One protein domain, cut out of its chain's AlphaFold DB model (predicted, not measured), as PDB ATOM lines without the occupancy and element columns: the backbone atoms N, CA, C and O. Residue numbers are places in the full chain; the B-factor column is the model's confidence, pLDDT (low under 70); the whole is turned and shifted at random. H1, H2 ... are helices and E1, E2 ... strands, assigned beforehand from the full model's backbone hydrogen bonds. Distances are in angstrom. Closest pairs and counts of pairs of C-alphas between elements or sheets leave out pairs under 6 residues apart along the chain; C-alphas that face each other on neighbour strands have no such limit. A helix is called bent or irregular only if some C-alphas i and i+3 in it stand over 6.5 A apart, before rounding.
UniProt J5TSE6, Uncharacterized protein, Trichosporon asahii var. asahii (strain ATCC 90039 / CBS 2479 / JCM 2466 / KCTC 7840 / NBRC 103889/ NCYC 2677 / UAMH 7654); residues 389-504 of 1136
ATOM      1  N   ALA A 389     -39.892   0.296  26.160       54.56
ATOM      2  CA  ALA A 389     -41.227   0.853  26.043       54.56
ATOM      3  C   ALA A 389     -42.134  -0.250  25.484       54.56
ATOM      4  O   ALA A 389     -41.952  -0.701  24.351       54.56
ATOM      5  N   LYS A 390     -43.054  -0.751  26.321       62.91
ATOM      6  CA  LYS A 390     -43.899  -1.894  25.965       62.91
ATOM      7  C   LYS A 390     -44.662  -1.556  24.696       62.91
ATOM      8  O   LYS A 390     -45.501  -0.656  24.702       62.91
ATOM      9  N   LEU A 391     -44.362  -2.293  23.629       74.19
ATOM     10  CA  LEU A 391     -45.043  -2.151  22.354       74.19
ATOM     11  C   LEU A 391     -46.556  -2.274  22.598       74.19
ATOM     12  O   LEU A 391     -46.997  -3.224  23.252       74.19
ATOM     13  N   LYS A 392     -47.345  -1.302  22.119       84.12
ATOM     14  CA  LYS A 392     -48.811  -1.360  22.226       84.12
ATOM     15  C   LYS A 392     -49.316  -2.657  21.591       84.12
ATOM     16  O   LYS A 392     -48.745  -3.117  20.604       84.12
ATOM     17  N   LEU A 393     -50.407  -3.220  22.109       81.19
ATOM     18  CA  LEU A 393     -50.977  -4.459  21.563       81.19
ATOM     19  C   LEU A 393     -51.353  -4.307  20.074       81.19
ATOM     20  O   LEU A 393     -51.109  -5.212  19.286       81.19
ATOM     21  N   GLU A 394     -51.828  -3.123  19.683       85.69
ATOM     22  CA  GLU A 394     -52.041  -2.686  18.292       85.69
ATOM     23  C   GLU A 394     -50.815  -2.936  17.391       85.69
ATOM     24  O   GLU A 394     -50.934  -3.441  16.277       85.69
ATOM     25  N   ASN A 395     -49.614  -2.645  17.893       87.38
ATOM     26  CA  ASN A 395     -48.367  -2.794  17.149       87.38
ATOM     27  C   ASN A 395     -47.910  -4.261  17.055       87.38
ATOM     28  O   ASN A 395     -47.220  -4.612  16.101       87.38
ATOM     29  N   GLU A 396     -48.310  -5.136  17.987       86.50
ATOM     30  CA  GLU A 396     -48.132  -6.592  17.842       86.50
ATOM     31  C   GLU A 396     -49.046  -7.174  16.758       86.50
ATOM     32  O   GLU A 396     -48.627  -8.083  16.039       86.50
ATOM     33  N   VAL A 397     -50.268  -6.643  16.623       89.44
ATOM     34  CA  VAL A 397     -51.205  -7.017  15.552       89.44
ATOM     35  C   VAL A 397     -50.647  -6.570  14.200       89.44
ATOM     36  O   VAL A 397     -50.435  -7.421  13.339       89.44
ATOM     37  N   LYS A 398     -50.239  -5.299  14.061       90.81
ATOM     38  CA  LYS A 398     -49.555  -4.815  12.848       90.81
ATOM     39  C   LYS A 398     -48.302  -5.624  12.498       90.81
ATOM     40  O   LYS A 398     -48.071  -5.938  11.334       90.81
ATOM     41  N   LEU A 399     -47.486  -6.015  13.484       91.25
ATOM     42  CA  LEU A 399     -46.326  -6.888  13.249       91.25
ATOM     43  C   LEU A 399     -46.713  -8.281  12.730       91.25
ATOM     44  O   LEU A 399     -45.954  -8.859  11.953       91.25
ATOM     45  N   ALA A 400     -47.869  -8.816  13.133       89.75
ATOM     46  CA  ALA A 400     -48.394 -10.081  12.625       89.75
ATOM     47  C   ALA A 400     -48.957  -9.964  11.196       89.75
ATOM     48  O   ALA A 400     -48.837 -10.911  10.421       89.75
ATOM     49  N   GLU A 401     -49.529  -8.811  10.846       89.94
ATOM     50  CA  GLU A 401     -50.056  -8.501   9.511       89.94
ATOM     51  C   GLU A 401     -48.920  -8.277   8.496       89.94
ATOM     52  O   GLU A 401     -48.885  -8.916   7.446       89.94
ATOM     53  N   MET A 402     -47.935  -7.435   8.836       89.19
ATOM     54  CA  MET A 402     -46.787  -7.111   7.971       89.19
ATOM     55  C   MET A 402     -45.826  -8.289   7.740       89.19
ATOM     56  O   MET A 402     -45.072  -8.305   6.763       89.19
ATOM     57  N   LEU A 403     -45.794  -9.262   8.656       86.38
ATOM     58  CA  LEU A 403     -44.896 -10.414   8.603       86.38
ATOM     59  C   LEU A 403     -45.713 -11.712   8.720       86.38
ATOM     60  O   LEU A 403     -45.893 -12.214   9.828       86.38
ATOM     61  N   PRO A 404     -46.140 -12.336   7.604       82.38
ATOM     62  CA  PRO A 404     -46.894 -13.596   7.627       82.38
ATOM     63  C   PRO A 404     -46.189 -14.744   8.375       82.38
ATOM     64  O   PRO A 404     -46.821 -15.686   8.856       82.38
ATOM     65  N   GLU A 405     -44.861 -14.680   8.509       80.94
ATOM     66  CA  GLU A 405     -44.072 -15.588   9.339       80.94
ATOM     67  C   GLU A 405     -44.093 -15.304  10.859       80.94
ATOM     68  O   GLU A 405     -43.535 -16.109  11.602       80.94
ATOM     69  N   TRP A 406     -44.717 -14.223  11.353       87.06
ATOM     70  CA  TRP A 406     -44.586 -13.709  12.734       87.06
ATOM     71  C   TRP A 406     -44.797 -14.771  13.815       87.06
ATOM     72  O   TRP A 406     -43.918 -14.996  14.648       87.06
ATOM     73  N   GLY A 407     -45.915 -15.500  13.757       78.38
ATOM     74  CA  GLY A 407     -46.237 -16.585  14.697       78.38
ATOM     75  C   GLY A 407     -45.313 -17.812  14.616       78.38
ATOM     76  O   GLY A 407     -45.461 -18.736  15.410       78.38
ATOM     77  N   ARG A 408     -44.371 -17.838  13.665       81.56
ATOM     78  CA  ARG A 408     -43.358 -18.888  13.456       81.56
ATOM     79  C   ARG A 408     -41.927 -18.395  13.727       81.56
ATOM     80  O   ARG A 408     -40.989 -19.178  13.581       81.56
ATOM     81  N   LEU A 409     -41.731 -17.120  14.080       73.81
ATOM     82  CA  LEU A 409     -40.414 -16.564  14.397       73.81
ATOM     83  C   LEU A 409     -39.998 -16.896  15.846       73.81
ATOM     84  O   LEU A 409     -40.816 -16.740  16.754       73.81
ATOM     85  N   PRO A 410     -38.727 -17.280  16.100       77.12
ATOM     86  CA  PRO A 410     -38.208 -17.467  17.457       77.12
ATOM     87  C   PRO A 410     -38.306 -16.195  18.308       77.12
ATOM     88  O   PRO A 410     -38.167 -15.087  17.791       77.12
ATOM     89  N   ASP A 411     -38.453 -16.337  19.624       74.44
ATOM     90  CA  ASP A 411     -38.709 -15.205  20.529       74.44
ATOM     91  C   ASP A 411     -37.609 -14.141  20.531       74.44
ATOM     92  O   ASP A 411     -37.911 -12.950  20.569       74.44
ATOM     93  N   VAL A 412     -36.344 -14.548  20.385       72.44
ATOM     94  CA  VAL A 412     -35.204 -13.629  20.212       72.44
ATOM     95  C   VAL A 412     -35.375 -12.774  18.951       72.44
ATOM     96  O   VAL A 412     -35.145 -11.568  18.980       72.44
ATOM     97  N   VAL A 413     -35.840 -13.377  17.853       76.69
ATOM     98  CA  VAL A 413     -36.090 -12.682  16.582       76.69
ATOM     99  C   VAL A 413     -37.308 -11.765  16.697       76.69
ATOM    100  O   VAL A 413     -37.260 -10.631  16.218       76.69
ATOM    101  N   ARG A 414     -38.383 -12.211  17.365       84.81
ATOM    102  CA  ARG A 414     -39.559 -11.370  17.645       84.81
ATOM    103  C   ARG A 414     -39.188 -10.167  18.513       84.81
ATOM    104  O   ARG A 414     -39.504  -9.049  18.134       84.81
ATOM    105  N   SER A 415     -38.441 -10.358  19.604       82.31
ATOM    106  CA  SER A 415     -37.903  -9.276  20.448       82.31
ATOM    107  C   SER A 415     -37.050  -8.282  19.649       82.31
ATOM    108  O   SER A 415     -37.312  -7.082  19.691       82.31
ATOM    109  N   GLN A 416     -36.099  -8.759  18.838       84.69
ATOM    110  CA  GLN A 416     -35.296  -7.887  17.968       84.69
ATOM    111  C   GLN A 416     -36.161  -7.087  16.984       84.69
ATOM    112  O   GLN A 416     -35.939  -5.894  16.799       84.69
ATOM    113  N   THR A 417     -37.172  -7.719  16.384       87.75
ATOM    114  CA  THR A 417     -38.048  -7.075  15.391       87.75
ATOM    115  C   THR A 417     -38.989  -6.060  16.052       87.75
ATOM    116  O   THR A 417     -39.167  -4.975  15.511       87.75
ATOM    117  N   ARG A 418     -39.498  -6.346  17.261       91.38
ATOM    118  CA  ARG A 418     -40.237  -5.394  18.112       91.38
ATOM    119  C   ARG A 418     -39.406  -4.157  18.429       91.38
ATOM    120  O   ARG A 418     -39.897  -3.055  18.241       91.38
ATOM    121  N   ARG A 419     -38.149  -4.325  18.865       89.44
ATOM    122  CA  ARG A 419     -37.239  -3.202  19.169       89.44
ATOM    123  C   ARG A 419     -36.950  -2.346  17.936       89.44
ATOM    124  O   ARG A 419     -36.983  -1.127  18.025       89.44
ATOM    125  N   ILE A 420     -36.707  -2.981  16.788       91.94
ATOM    126  CA  ILE A 420     -36.518  -2.293  15.501       91.94
ATOM    127  C   ILE A 420     -37.782  -1.515  15.113       91.94
ATOM    128  O   ILE A 420     -37.692  -0.348  14.756       91.94
ATOM    129  N   TYR A 421     -38.964  -2.123  15.227       94.19
ATOM    130  CA  TYR A 421     -40.214  -1.454  14.876       94.19
ATOM    131  C   TYR A 421     -40.563  -0.312  15.844       94.19
ATOM    132  O   TYR A 421     -40.885   0.780  15.393       94.19
ATOM    133  N   ALA A 422     -40.400  -0.512  17.157       91.88
ATOM    134  CA  ALA A 422     -40.563   0.529  18.175       91.88
ATOM    135  C   ALA A 422     -39.660   1.743  17.912       91.88
ATOM    136  O   ALA A 422     -40.107   2.882  17.992       91.88
ATOM    137  N   HIS A 423     -38.395   1.493  17.568       91.81
ATOM    138  CA  HIS A 423     -37.430   2.539  17.252       91.81
ATOM    139  C   HIS A 423     -37.767   3.245  15.931       91.81
ATOM    140  O   HIS A 423     -37.663   4.463  15.855       91.81
ATOM    141  N   ALA A 424     -38.193   2.513  14.898       93.88
ATOM    142  CA  ALA A 424     -38.628   3.110  13.637       93.88
ATOM    143  C   ALA A 424     -39.876   3.992  13.818       93.88
ATOM    144  O   ALA A 424     -39.926   5.076  13.252       93.88
ATOM    145  N   LEU A 425     -40.842   3.570  14.645       93.12
ATOM    146  CA  LEU A 425     -41.984   4.403  15.030       93.12
ATOM    147  C   LEU A 425     -41.521   5.657  15.781       93.12
ATOM    148  O   LEU A 425     -41.836   6.760  15.346       93.12
ATOM    149  N   HIS A 426     -40.711   5.510  16.835       91.12
ATOM    150  CA  HIS A 426     -40.252   6.629  17.666       91.12
ATOM    151  C   HIS A 426     -39.591   7.757  16.855       91.12
ATOM    152  O   HIS A 426     -39.918   8.920  17.075       91.12
ATOM    153  N   LEU A 427     -38.749   7.415  15.871       89.69
ATOM    154  CA  LEU A 427     -38.109   8.373  14.955       89.69
ATOM    155  C   LEU A 427     -39.103   9.205  14.118       89.69
ATOM    156  O   LEU A 427     -38.745  10.272  13.625       89.69
ATOM    157  N   THR A 428     -40.334   8.718  13.938       90.25
ATOM    158  CA  THR A 428     -41.351   9.270  13.018       90.25
ATOM    159  C   THR A 428     -42.607   9.803  13.716       90.25
ATOM    160  O   THR A 428     -43.419  10.489  13.093       90.25
ATOM    161  N   GLU A 429     -42.790   9.483  15.001       86.19
ATOM    162  CA  GLU A 429     -43.990   9.819  15.773       86.19
ATOM    163  C   GLU A 429     -43.893  11.148  16.542       86.19
ATOM    164  O   GLU A 429     -44.941  11.666  16.938       86.19
ATOM    165  N   THR A 430     -42.699  11.729  16.752       81.00
ATOM    166  CA  THR A 430     -42.597  13.029  17.447       81.00
ATOM    167  C   THR A 430     -43.168  14.154  16.573       81.00
ATOM    168  O   THR A 430     -42.953  14.145  15.358       81.00
ATOM    169  N   PRO A 431     -43.918  15.128  17.130       78.44
ATOM    170  CA  PRO A 431     -44.490  16.227  16.345       78.44
ATOM    171  C   PRO A 431     -43.457  16.991  15.506       78.44
ATOM    172  O   PRO A 431     -43.765  17.434  14.400       78.44
ATOM    173  N   GLU A 432     -42.237  17.106  16.028       78.31
ATOM    174  CA  GLU A 432     -41.114  17.828  15.445       78.31
ATOM    175  C   GLU A 432     -40.514  17.076  14.247       78.31
ATOM    176  O   GLU A 432     -40.369  17.665  13.175       78.31
ATOM    177  N   THR A 433     -40.212  15.774  14.373       84.31
ATOM    178  CA  THR A 433     -39.634  15.004  13.254       84.31
ATOM    179  C   THR A 433     -40.680  14.605  12.223       84.31
ATOM    180  O   THR A 433     -40.351  14.470  11.048       84.31
ATOM    181  N   LYS A 434     -41.951  14.443  12.611       89.88
ATOM    182  CA  LYS A 434     -43.006  13.896  11.745       89.88
ATOM    183  C   LYS A 434     -43.193  14.662  10.435       89.88
ATOM    184  O   LYS A 434     -43.335  14.035   9.388       89.88
ATOM    185  N   ASN A 435     -43.177  15.996  10.464       92.56
ATOM    186  CA  ASN A 435     -43.315  16.803   9.245       92.56
ATOM    187  C   ASN A 435     -42.060  16.719   8.360       92.56
ATOM    188  O   ASN A 435     -42.181  16.518   7.153       92.56
ATOM    189  N   SER A 436     -40.870  16.788   8.959       93.62
ATOM    190  CA  SER A 436     -39.582  16.641   8.266       93.62
ATOM    191  C   SER A 436     -39.409  15.247   7.648       93.62
ATOM    192  O   SER A 436     -38.918  15.117   6.529       93.62
ATOM    193  N   PHE A 437     -39.878  14.202   8.332       95.38
ATOM    194  CA  PHE A 437     -39.898  12.829   7.835       95.38
ATOM    195  C   PHE A 437     -40.869  12.654   6.665       95.38
ATOM    196  O   PHE A 437     -40.522  12.024   5.668       95.38
ATOM    197  N   ILE A 438     -42.065  13.245   6.753       94.94
ATOM    198  CA  ILE A 438     -43.020  13.289   5.641       94.94
ATOM    199  C   ILE A 438     -42.372  13.962   4.423       94.94
ATOM    200  O   ILE A 438     -42.339  13.349   3.360       94.94
ATOM    201  N   GLN A 439     -41.770  15.144   4.586       94.88
ATOM    202  CA  GLN A 439     -41.076  15.847   3.501       94.88
ATOM    203  C   GLN A 439     -39.916  15.018   2.919       94.88
ATOM    204  O   GLN A 439     -39.762  14.945   1.703       94.88
ATOM    205  N   PHE A 440     -39.126  14.339   3.756       96.12
ATOM    206  CA  PHE A 440     -38.063  13.435   3.305       96.12
ATOM    207  C   PHE A 440     -38.601  12.255   2.474       96.12
ATOM    208  O   PHE A 440     -37.988  11.860   1.480       96.12
ATOM    209  N   VAL A 441     -39.757  11.699   2.845       96.44
ATOM    210  CA  VAL A 441     -40.424  10.639   2.074       96.44
ATOM    211  C   VAL A 441     -40.968  11.182   0.749       96.44
ATOM    212  O   VAL A 441     -40.730  10.558  -0.283       96.44
ATOM    213  N   GLU A 442     -41.620  12.349   0.754       95.00
ATOM    214  CA  GLU A 442     -42.105  13.046  -0.452       95.00
ATOM    215  C   GLU A 442     -40.948  13.376  -1.421       95.00
ATOM    216  O   GLU A 442     -41.094  13.238  -2.634       95.00
ATOM    217  N   GLU A 443     -39.781  13.769  -0.898       95.44
ATOM    218  CA  GLU A 443     -38.648  14.250  -1.694       95.44
ATOM    219  C   GLU A 443     -37.699  13.142  -2.195       95.44
ATOM    220  O   GLU A 443     -37.196  13.235  -3.320       95.44
ATOM    221  N   TYR A 444     -37.440  12.100  -1.392       95.69
ATOM    222  CA  TYR A 444     -36.364  11.132  -1.666       95.69
ATOM    223  C   TYR A 444     -36.808   9.674  -1.821       95.69
ATOM    224  O   TYR A 444     -35.995   8.868  -2.286       95.69
ATOM    225  N   ARG A 445     -38.056   9.296  -1.486       93.94
ATOM    226  CA  ARG A 445     -38.476   7.879  -1.517       93.94
ATOM    227  C   ARG A 445     -38.257   7.245  -2.887       93.94
ATOM    228  O   ARG A 445     -37.524   6.263  -2.984       93.94
ATOM    229  N   ASP A 446     -38.856   7.791  -3.940       91.94
ATOM    230  CA  ASP A 446     -38.757   7.190  -5.273       91.94
ATOM    231  C   ASP A 446     -37.338   7.200  -5.867       91.94
ATOM    232  O   ASP A 446     -36.933   6.160  -6.387       91.94
ATOM    233  N   PRO A 447     -36.522   8.263  -5.723       92.81
ATOM    234  CA  PRO A 447     -35.094   8.219  -6.051       92.81
ATOM    235  C   PRO A 447     -34.309   7.105  -5.334       92.81
ATOM    236  O   PRO A 447     -33.531   6.383  -5.965       92.81
ATOM    237  N   ILE A 448     -34.537   6.910  -4.029       92.00
ATOM    238  CA  ILE A 448     -33.912   5.829  -3.249       92.00
ATOM    239  C   ILE A 448     -34.383   4.456  -3.755       92.00
ATOM    240  O   ILE A 448     -33.555   3.574  -3.987       92.00
ATOM    241  N   VAL A 449     -35.690   4.273  -3.976       88.50
ATOM    242  CA  VAL A 449     -36.258   3.028  -4.526       88.50
ATOM    243  C   VAL A 449     -35.686   2.735  -5.916       88.50
ATOM    244  O   VAL A 449     -35.242   1.616  -6.171       88.50
ATOM    245  N   ALA A 450     -35.628   3.730  -6.802       86.75
ATOM    246  CA  ALA A 450     -35.085   3.594  -8.149       86.75
ATOM    247  C   ALA A 450     -33.599   3.205  -8.133       86.75
ATOM    248  O   ALA A 450     -33.195   2.315  -8.888       86.75
ATOM    249  N   MET A 451     -32.791   3.787  -7.239       87.12
ATOM    250  CA  MET A 451     -31.394   3.387  -7.043       87.12
ATOM    251  C   MET A 451     -31.284   1.938  -6.561       87.12
ATOM    252  O   MET A 451     -30.556   1.150  -7.172       87.12
ATOM    253  N   LEU A 452     -32.048   1.558  -5.528       80.88
ATOM    254  CA  LEU A 452     -32.045   0.200  -4.978       80.88
ATOM    255  C   LEU A 452     -32.460  -0.845  -6.028       80.88
ATOM    256  O   LEU A 452     -31.812  -1.885  -6.119       80.88
ATOM    257  N   ILE A 453     -33.467  -0.557  -6.862       77.50
ATOM    258  CA  ILE A 453     -33.942  -1.433  -7.953       77.50
ATOM    259  C   ILE A 453     -32.964  -1.460  -9.147       77.50
ATOM    260  O   ILE A 453     -32.777  -2.500  -9.784       77.50
ATOM    261  N   THR A 454     -32.295  -0.350  -9.460       73.56
ATOM    262  CA  THR A 454     -31.362  -0.281 -10.602       73.56
ATOM    263  C   THR A 454     -30.029  -0.955 -10.281       73.56
ATOM    264  O   THR A 454     -29.541  -1.774 -11.061       73.56
ATOM    265  N   ARG A 455     -29.455  -0.688  -9.099       67.44
ATOM    266  CA  ARG A 455     -28.253  -1.389  -8.612       67.44
ATOM    267  C   ARG A 455     -28.519  -2.875  -8.376       67.44
ATOM    268  O   ARG A 455     -27.623  -3.688  -8.601       67.44
ATOM    269  N   ALA A 456     -29.748  -3.224  -7.999       53.88
ATOM    270  CA  ALA A 456     -30.208  -4.598  -7.877       53.88
ATOM    271  C   ALA A 456     -30.029  -5.422  -9.161       53.88
ATOM    272  O   ALA A 456     -29.312  -6.424  -9.152       53.88
ATOM    273  N   LYS A 457     -30.612  -4.967 -10.281       43.00
ATOM    274  CA  LYS A 457     -30.603  -5.692 -11.569       43.00
ATOM    275  C   LYS A 457     -29.204  -6.086 -12.061       43.00
ATOM    276  O   LYS A 457     -29.069  -7.064 -12.786       43.00
ATOM    277  N   VAL A 458     -28.167  -5.355 -11.651       42.31
ATOM    278  CA  VAL A 458     -26.768  -5.629 -12.018       42.31
ATOM    279  C   VAL A 458     -26.069  -6.577 -11.025       42.31
ATOM    280  O   VAL A 458     -25.053  -7.170 -11.379       42.31
ATOM    281  N   ARG A 459     -26.533  -6.687  -9.763       47.44
ATOM    282  CA  ARG A 459     -25.718  -7.232  -8.647       47.44
ATOM    283  C   ARG A 459     -26.417  -8.119  -7.613       47.44
ATOM    284  O   ARG A 459     -25.763  -8.487  -6.645       47.44
ATOM    285  N   GLY A 460     -27.675  -8.518  -7.783       44.59
ATOM    286  CA  GLY A 460     -28.255  -9.635  -7.012       44.59
ATOM    287  C   GLY A 460     -28.842  -9.297  -5.636       44.59
ATOM    288  O   GLY A 460     -29.559 -10.125  -5.071       44.59
ATOM    289  N   ILE A 461     -28.697  -8.056  -5.153       48.00
ATOM    290  CA  ILE A 461     -29.847  -7.433  -4.478       48.00
ATOM    291  C   ILE A 461     -30.974  -7.519  -5.513       48.00
ATOM    292  O   ILE A 461     -30.728  -7.196  -6.667       48.00
ATOM    293  N   VAL A 462     -32.185  -7.942  -5.164       52.75
ATOM    294  CA  VAL A 462     -33.347  -7.627  -6.010       52.75
ATOM    295  C   VAL A 462     -34.448  -7.115  -5.110       52.75
ATOM    296  O   VAL A 462     -35.220  -7.882  -4.540       52.75
ATOM    297  N   ALA A 463     -34.468  -5.795  -4.963       59.41
ATOM    298  CA  ALA A 463     -35.688  -5.086  -4.646       59.41
ATOM    299  C   ALA A 463     -36.536  -5.005  -5.923       59.41
ATOM    300  O   ALA A 463     -36.001  -4.808  -7.017       59.41
ATOM    301  N   MET A 464     -37.847  -5.123  -5.771       70.94
ATOM    302  CA  MET A 464     -38.836  -4.709  -6.767       70.94
ATOM    303  C   MET A 464     -39.833  -3.767  -6.088       70.94
ATOM    304  O   MET A 464     -39.863  -3.704  -4.857       70.94
ATOM    305  N   LYS A 465     -40.648  -3.061  -6.877       80.19
ATOM    306  CA  LYS A 465     -41.942  -2.583  -6.379       80.19
ATOM    307  C   LYS A 465     -42.958  -3.724  -6.496       80.19
ATOM    308  O   LYS A 465     -42.886  -4.481  -7.463       80.19
ATOM    309  N   ASP A 466     -43.861  -3.849  -5.531       79.12
ATOM    310  CA  ASP A 466     -45.139  -4.543  -5.728       79.12
ATOM    311  C   ASP A 466     -46.184  -3.610  -6.366       79.12
ATOM    312  O   ASP A 466     -45.918  -2.428  -6.606       79.12
ATOM    313  N   ASP A 467     -47.383  -4.133  -6.623       80.00
ATOM    314  CA  ASP A 467     -48.503  -3.378  -7.204       80.00
ATOM    315  C   ASP A 467     -49.022  -2.266  -6.269       80.00
ATOM    316  O   ASP A 467     -49.671  -1.324  -6.717       80.00
ATOM    317  N   SER A 468     -48.698  -2.336  -4.971       80.25
ATOM    318  CA  SER A 468     -48.930  -1.261  -3.991       80.25
ATOM    319  C   SER A 468     -47.800  -0.219  -3.972       80.25
ATOM    320  O   SER A 468     -47.815   0.710  -3.166       80.25
ATOM    321  N   GLY A 469     -46.802  -0.347  -4.851       80.44
ATOM    322  CA  GLY A 469     -45.680   0.576  -4.983       80.44
ATOM    323  C   GLY A 469     -44.620   0.467  -3.883       80.44
ATOM    324  O   GLY A 469     -43.755   1.347  -3.804       80.44
ATOM    325  N   TYR A 470     -44.659  -0.571  -3.041       84.75
ATOM    326  CA  TYR A 470     -43.708  -0.803  -1.953       84.75
ATOM    327  C   TYR A 470     -42.485  -1.614  -2.379       84.75
ATOM    328  O   TYR A 470     -42.576  -2.516  -3.204       84.75
ATOM    329  N   LEU A 471     -41.348  -1.371  -1.723       80.88
ATOM    330  CA  LEU A 471     -40.180  -2.246  -1.774       80.88
ATOM    331  C   LEU A 471     -40.521  -3.658  -1.271       80.88
ATOM    332  O   LEU A 471     -40.856  -3.856  -0.098       80.88
ATOM    333  N   VAL A 472     -40.324  -4.648  -2.144       72.56
ATOM    334  CA  VAL A 472     -40.424  -6.078  -1.829       72.56
ATOM    335  C   VAL A 472     -39.096  -6.792  -2.122       72.56
ATOM    336  O   VAL A 472     -38.496  -6.572  -3.179       72.56
ATOM    337  N   PRO A 473     -38.610  -7.665  -1.211       64.38
ATOM    338  CA  PRO A 473     -37.443  -8.511  -1.452       64.38
ATOM    339  C   PRO A 473     -37.769  -9.648  -2.438       64.38
ATOM    340  O   PRO A 473     -38.378 -10.644  -2.051       64.38
ATOM    341  N   ALA A 474     -37.325  -9.529  -3.689       53.44
ATOM    342  CA  ALA A 474     -37.448 -10.575  -4.710       53.44
ATOM    343  C   ALA A 474     -36.250 -11.547  -4.726       53.44
ATOM    344  O   ALA A 474     -36.422 -12.732  -4.991       53.44
ATOM    345  N   PHE A 475     -35.046 -11.077  -4.377       47.50
ATOM    346  CA  PHE A 475     -33.883 -11.926  -4.074       47.50
ATOM    347  C   PHE A 475     -33.206 -11.497  -2.768       47.50
ATOM    348  O   PHE A 475     -33.528 -10.463  -2.185       47.50
ATOM    349  N   TRP A 476     -32.307 -12.362  -2.294       44.66
ATOM    350  CA  TRP A 476     -31.759 -12.431  -0.938       44.66
ATOM    351  C   TRP A 476     -31.557 -11.083  -0.224       44.66
ATOM    352  O   TRP A 476     -30.535 -10.417  -0.365       44.66
ATOM    353  N   LEU A 477     -32.515 -10.749   0.644       43.91
ATOM    354  CA  LEU A 477     -32.349  -9.747   1.699       43.91
ATOM    355  C   LEU A 477     -32.304 -10.373   3.105       43.91
ATOM    356  O   LEU A 477     -32.188  -9.645   4.082       43.91
ATOM    357  N   GLY A 478     -32.360 -11.706   3.243       55.59
ATOM    358  CA  GLY A 478     -32.122 -12.426   4.506       55.59
ATOM    359  C   GLY A 478     -32.827 -11.809   5.726       55.59
ATOM    360  O   GLY A 478     -34.053 -11.805   5.815       55.59
ATOM    361  N   SER A 479     -32.046 -11.253   6.658       53.53
ATOM    362  CA  SER A 479     -32.568 -10.518   7.820       53.53
ATOM    363  C   SER A 479     -33.237  -9.183   7.459       53.53
ATOM    364  O   SER A 479     -34.271  -8.857   8.047       53.53
ATOM    365  N   PHE A 480     -32.691  -8.432   6.494       67.75
ATOM    366  CA  PHE A 480     -33.256  -7.171   5.989       67.75
ATOM    367  C   PHE A 480     -34.612  -7.359   5.309       67.75
ATOM    368  O   PHE A 480     -35.398  -6.421   5.279       67.75
ATOM    369  N   GLY A 481     -34.921  -8.556   4.796       70.38
ATOM    370  CA  GLY A 481     -36.210  -8.837   4.156       70.38
ATOM    371  C   GLY A 481     -37.400  -8.551   5.080       70.38
ATOM    372  O   GLY A 481     -38.453  -8.142   4.610       70.38
ATOM    373  N   ARG A 482     -37.205  -8.677   6.402       79.69
ATOM    374  CA  ARG A 482     -38.175  -8.239   7.418       79.69
ATOM    375  C   ARG A 482     -38.172  -6.720   7.601       79.69
ATOM    376  O   ARG A 482     -39.236  -6.125   7.613       79.69
ATOM    377  N   LEU A 483     -36.998  -6.084   7.683       80.69
ATOM    378  CA  LEU A 483     -36.860  -4.622   7.816       80.69
ATOM    379  C   LEU A 483     -37.522  -3.867   6.644       80.69
ATOM    380  O   LEU A 483     -38.170  -2.852   6.860       80.69
ATOM    381  N   VAL A 484     -37.410  -4.406   5.427       82.50
ATOM    382  CA  VAL A 484     -38.039  -3.885   4.199       82.50
ATOM    383  C   VAL A 484     -39.540  -4.218   4.116       82.50
ATOM    384  O   VAL A 484     -40.260  -3.574   3.360       82.50
ATOM    385  N   ARG A 485     -40.054  -5.159   4.923       86.06
ATOM    386  CA  ARG A 485     -41.499  -5.446   5.080       86.06
ATOM    387  C   ARG A 485     -42.174  -4.656   6.202       86.06
ATOM    388  O   ARG A 485     -43.377  -4.448   6.130       86.06
ATOM    389  N   LEU A 486     -41.431  -4.201   7.212       90.88
ATOM    390  CA  LEU A 486     -41.972  -3.298   8.230       90.88
ATOM    391  C   LEU A 486     -42.434  -1.984   7.579       90.88
ATOM    392  O   LEU A 486     -41.770  -1.451   6.685       90.88
ATOM    393  N   ARG A 487     -43.570  -1.463   8.036       93.94
ATOM    394  CA  ARG A 487     -44.219  -0.227   7.590       93.94
ATOM    395  C   ARG A 487     -44.429   0.671   8.804       93.94
ATOM    396  O   ARG A 487     -44.826   0.174   9.850       93.94
ATOM    397  N   VAL A 488     -44.134   1.961   8.685       94.06
ATOM    398  CA  VAL A 488     -44.409   2.985   9.708       94.06
ATOM    399  C   VAL A 488     -45.408   4.009   9.154       94.06
ATOM    400  O   VAL A 488     -45.375   4.271   7.948       94.06
ATOM    401  N   PRO A 489     -46.295   4.601   9.978       92.81
ATOM    402  CA  PRO A 489     -47.288   5.563   9.499       92.81
ATOM    403  C   PRO A 489     -46.642   6.800   8.864       92.81
ATOM    404  O   PRO A 489     -45.873   7.512   9.505       92.81
ATOM    405  N   CYS A 490     -46.978   7.090   7.607       92.06
ATOM    406  CA  CYS A 490     -46.515   8.274   6.891       92.06
ATOM    407  C   CYS A 490     -47.467   8.597   5.736       92.06
ATOM    408  O   CYS A 490     -47.574   7.823   4.788       92.06
ATOM    409  N   ARG A 491     -48.119   9.768   5.775       90.88
ATOM    410  CA  ARG A 491     -49.136  10.172   4.779       90.88
ATOM    411  C   ARG A 491     -48.626  10.224   3.328       90.88
ATOM    412  O   ARG A 491     -49.437  10.235   2.412       90.88
ATOM    413  N   ALA A 492     -47.309  10.310   3.149       88.69
ATOM    414  CA  ALA A 492     -46.629  10.377   1.859       88.69
ATOM    415  C   ALA A 492     -46.241   9.003   1.289       88.69
ATOM    416  O   ALA A 492     -45.816   8.902   0.139       88.69
ATOM    417  N   GLY A 493     -46.346   7.943   2.093       85.25
ATOM    418  CA  GLY A 493     -46.175   6.575   1.625       85.25
ATOM    419  C   GLY A 493     -47.485   5.983   1.081       85.25
ATOM    420  O   GLY A 493     -48.569   6.504   1.376       85.25
ATOM    421  N   PRO A 494     -47.420   4.898   0.284       82.25
ATOM    422  CA  PRO A 494     -48.609   4.211  -0.211       82.25
ATOM    423  C   PRO A 494     -49.571   3.847   0.926       82.25
ATOM    424  O   PRO A 494     -49.152   3.414   1.994       82.25
ATOM    425  N   ASN A 495     -50.877   4.024   0.717       86.75
ATOM    426  CA  ASN A 495     -51.919   3.730   1.714       86.75
ATOM    427  C   ASN A 495     -51.725   4.417   3.092       86.75
ATOM    428  O   ASN A 495     -52.345   4.008   4.071       86.75
ATOM    429  N   GLY A 496     -50.892   5.464   3.182       90.19
ATOM    430  CA  GLY A 496     -50.589   6.170   4.430       90.19
ATOM    431  C   GLY A 496     -49.493   5.533   5.295       90.19
ATOM    432  O   GLY A 496     -49.328   5.945   6.447       90.19
ATOM    433  N   GLU A 497     -48.728   4.569   4.773       93.69
ATOM    434  CA  GLU A 497     -47.560   3.992   5.449       93.69
ATOM    435  C   GLU A 497     -46.337   3.911   4.521       93.69
ATOM    436  O   GLU A 497     -46.445   3.874   3.299       93.69
ATOM    437  N   VAL A 498     -45.135   3.884   5.098       93.56
ATOM    438  CA  VAL A 498     -43.860   3.831   4.362       93.56
ATOM    439  C   VAL A 498     -42.929   2.783   4.961       93.56
ATOM    440  O   VAL A 498     -43.029   2.444   6.136       93.56
ATOM    441  N   GLU A 499     -42.018   2.229   4.167       93.19
ATOM    442  CA  GLU A 499     -41.123   1.164   4.615       93.19
ATOM    443  C   GLU A 499     -40.188   1.645   5.739       93.19
ATOM    444  O   GLU A 499     -39.547   2.687   5.618       93.19
ATOM    445  N   ALA A 500     -40.052   0.877   6.826       93.56
ATOM    446  CA  ALA A 500     -39.326   1.308   8.031       93.56
ATOM    447  C   ALA A 500     -37.839   1.646   7.786       93.56
ATOM    448  O   ALA A 500     -37.230   2.378   8.564       93.56
ATOM    449  N   VAL A 501     -37.256   1.162   6.684       92.44
ATOM    450  CA  VAL A 501     -35.934   1.589   6.193       92.44
ATOM    451  C   VAL A 501     -35.831   3.102   5.962       92.44
ATOM    452  O   VAL A 501     -34.761   3.666   6.180       92.44
ATOM    453  N   PHE A 502     -36.922   3.776   5.584       95.38
ATOM    454  CA  PHE A 502     -36.935   5.224   5.375       95.38
ATOM    455  C   PHE A 502     -36.843   6.006   6.684       95.38
ATOM    456  O   PHE A 502     -36.182   7.037   6.693       95.38
ATOM    457  N   ALA A 503     -37.391   5.502   7.796       95.75
ATOM    458  CA  ALA A 503     -37.199   6.115   9.115       95.75
ATOM    459  C   ALA A 503     -35.712   6.125   9.520       95.75
ATOM    460  O   ALA A 503     -35.209   7.111  10.050       95.75
ATOM    461  N   TYR A 504     -34.982   5.049   9.204       95.81
ATOM    462  CA  TYR A 504     -33.544   4.959   9.467       95.81
ATOM    463  C   TYR A 504     -32.687   5.779   8.497       95.81
ATOM    464  O   TYR A 504     -31.667   6.313   8.918       95.81
TER     465      TYR A 504
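Overview. This is residues 389 to 504 of the 1136 residues of an uncharacterized protein of Trichosporon asahii var. asahii (strain ATCC 90039 / CBS 2479 / JCM 2466 / KCTC 7840 / NBRC 103889/ NCYC 2677 / UAMH 7654) (UniProt J5TSE6). H2 and the two arms of the bent helix H3 make three sides of an arch, with H3a as the crosspiece between H2 and H3b. The small hairpin E3-E4 and the short helix H5 fill the space inside it, a second hairpin, E1-E2, packs on H3b, and H1 crosses close to H2. The printed part has 116 residues with five named helices and four named strands, in the order H1 H2 H3 E1 E2 H4 E3 E4 H5; E1-E2 and E3-E4 are two separate antiparallel sheets. The class is mostly helix, and the whole is compact, with a radius of gyration of the C-alphas of 14.3 A and spans of 41 by 36 by 21 A.

Arrangement. H1, residues 393 to 402, is close to but not clearly touching H2, residues 411 to 429, about perpendicular at 76 degrees; their closest C-alphas, of Leu 399 and Arg 418, are 7.9 A apart. H3, residues 431 to 459, was assigned as one helix by its hydrogen bonds but is bent, C-alphas 443 and 446 being 7.9 A apart. Its arms H3a, residues 431 to 443, and H3b, residues 446 to 459, stand at a steep tilt of 56 degrees; H3a is itself irregular, C-alphas 432 and 435 being 6.7 A apart. H2 and H3a only just touch, only at the corner by their link, with 3 pairs of C-alphas within 8 A; the closest are those of Thr 428 and Lys 434, 5.1 A. H2 and H3b are apart. E1, residues 462 to 465, and E2, residues 471 to 475, form a hairpin, with N 464 and O 472 at 3.0 A, within hydrogen-bond range. The closest C-alphas of H3b and E1, of Ala 456 and Val 462, are 4.7 A apart. H4, residues 480 to 483, is near H2. E3, residues 487 to 489, and E4, residues 497 to 499, form a hairpin, with N 488 and O 498 at 2.8 A, within hydrogen-bond range. H5, residues 501 to 504, touches H2 at residues 424 to 428 alone; the closest C-alphas, of Ala 424 and Ala 503, are 5.6 A apart. Every O i to N i+4 pair is within hydrogen-bond range in H1, against 14 of 15 in H2, 7 of 9 in H3a and 9 of 10 in H3b; H4 and H5 are too short for such a pair.

Along the chain. H1 begins at C-alpha 393, (-50.977, -4.459, 21.563), and is 14.5 A long. H2 is 26.0 A, H3a 19.1 A and H3b 19.7 A long. H5 ends at C-alpha 504, (-33.544, 4.959, 9.467).

Size, cuts and confidence. The two C-alphas farthest apart, of Lys 390 and Val 458, are 41.8 A apart. The printed part has no cut and no long link. Mean pLDDT of the printed part is 81.3; it is under 70 at residues 389 to 390, 455 to 463 and 473 to 480.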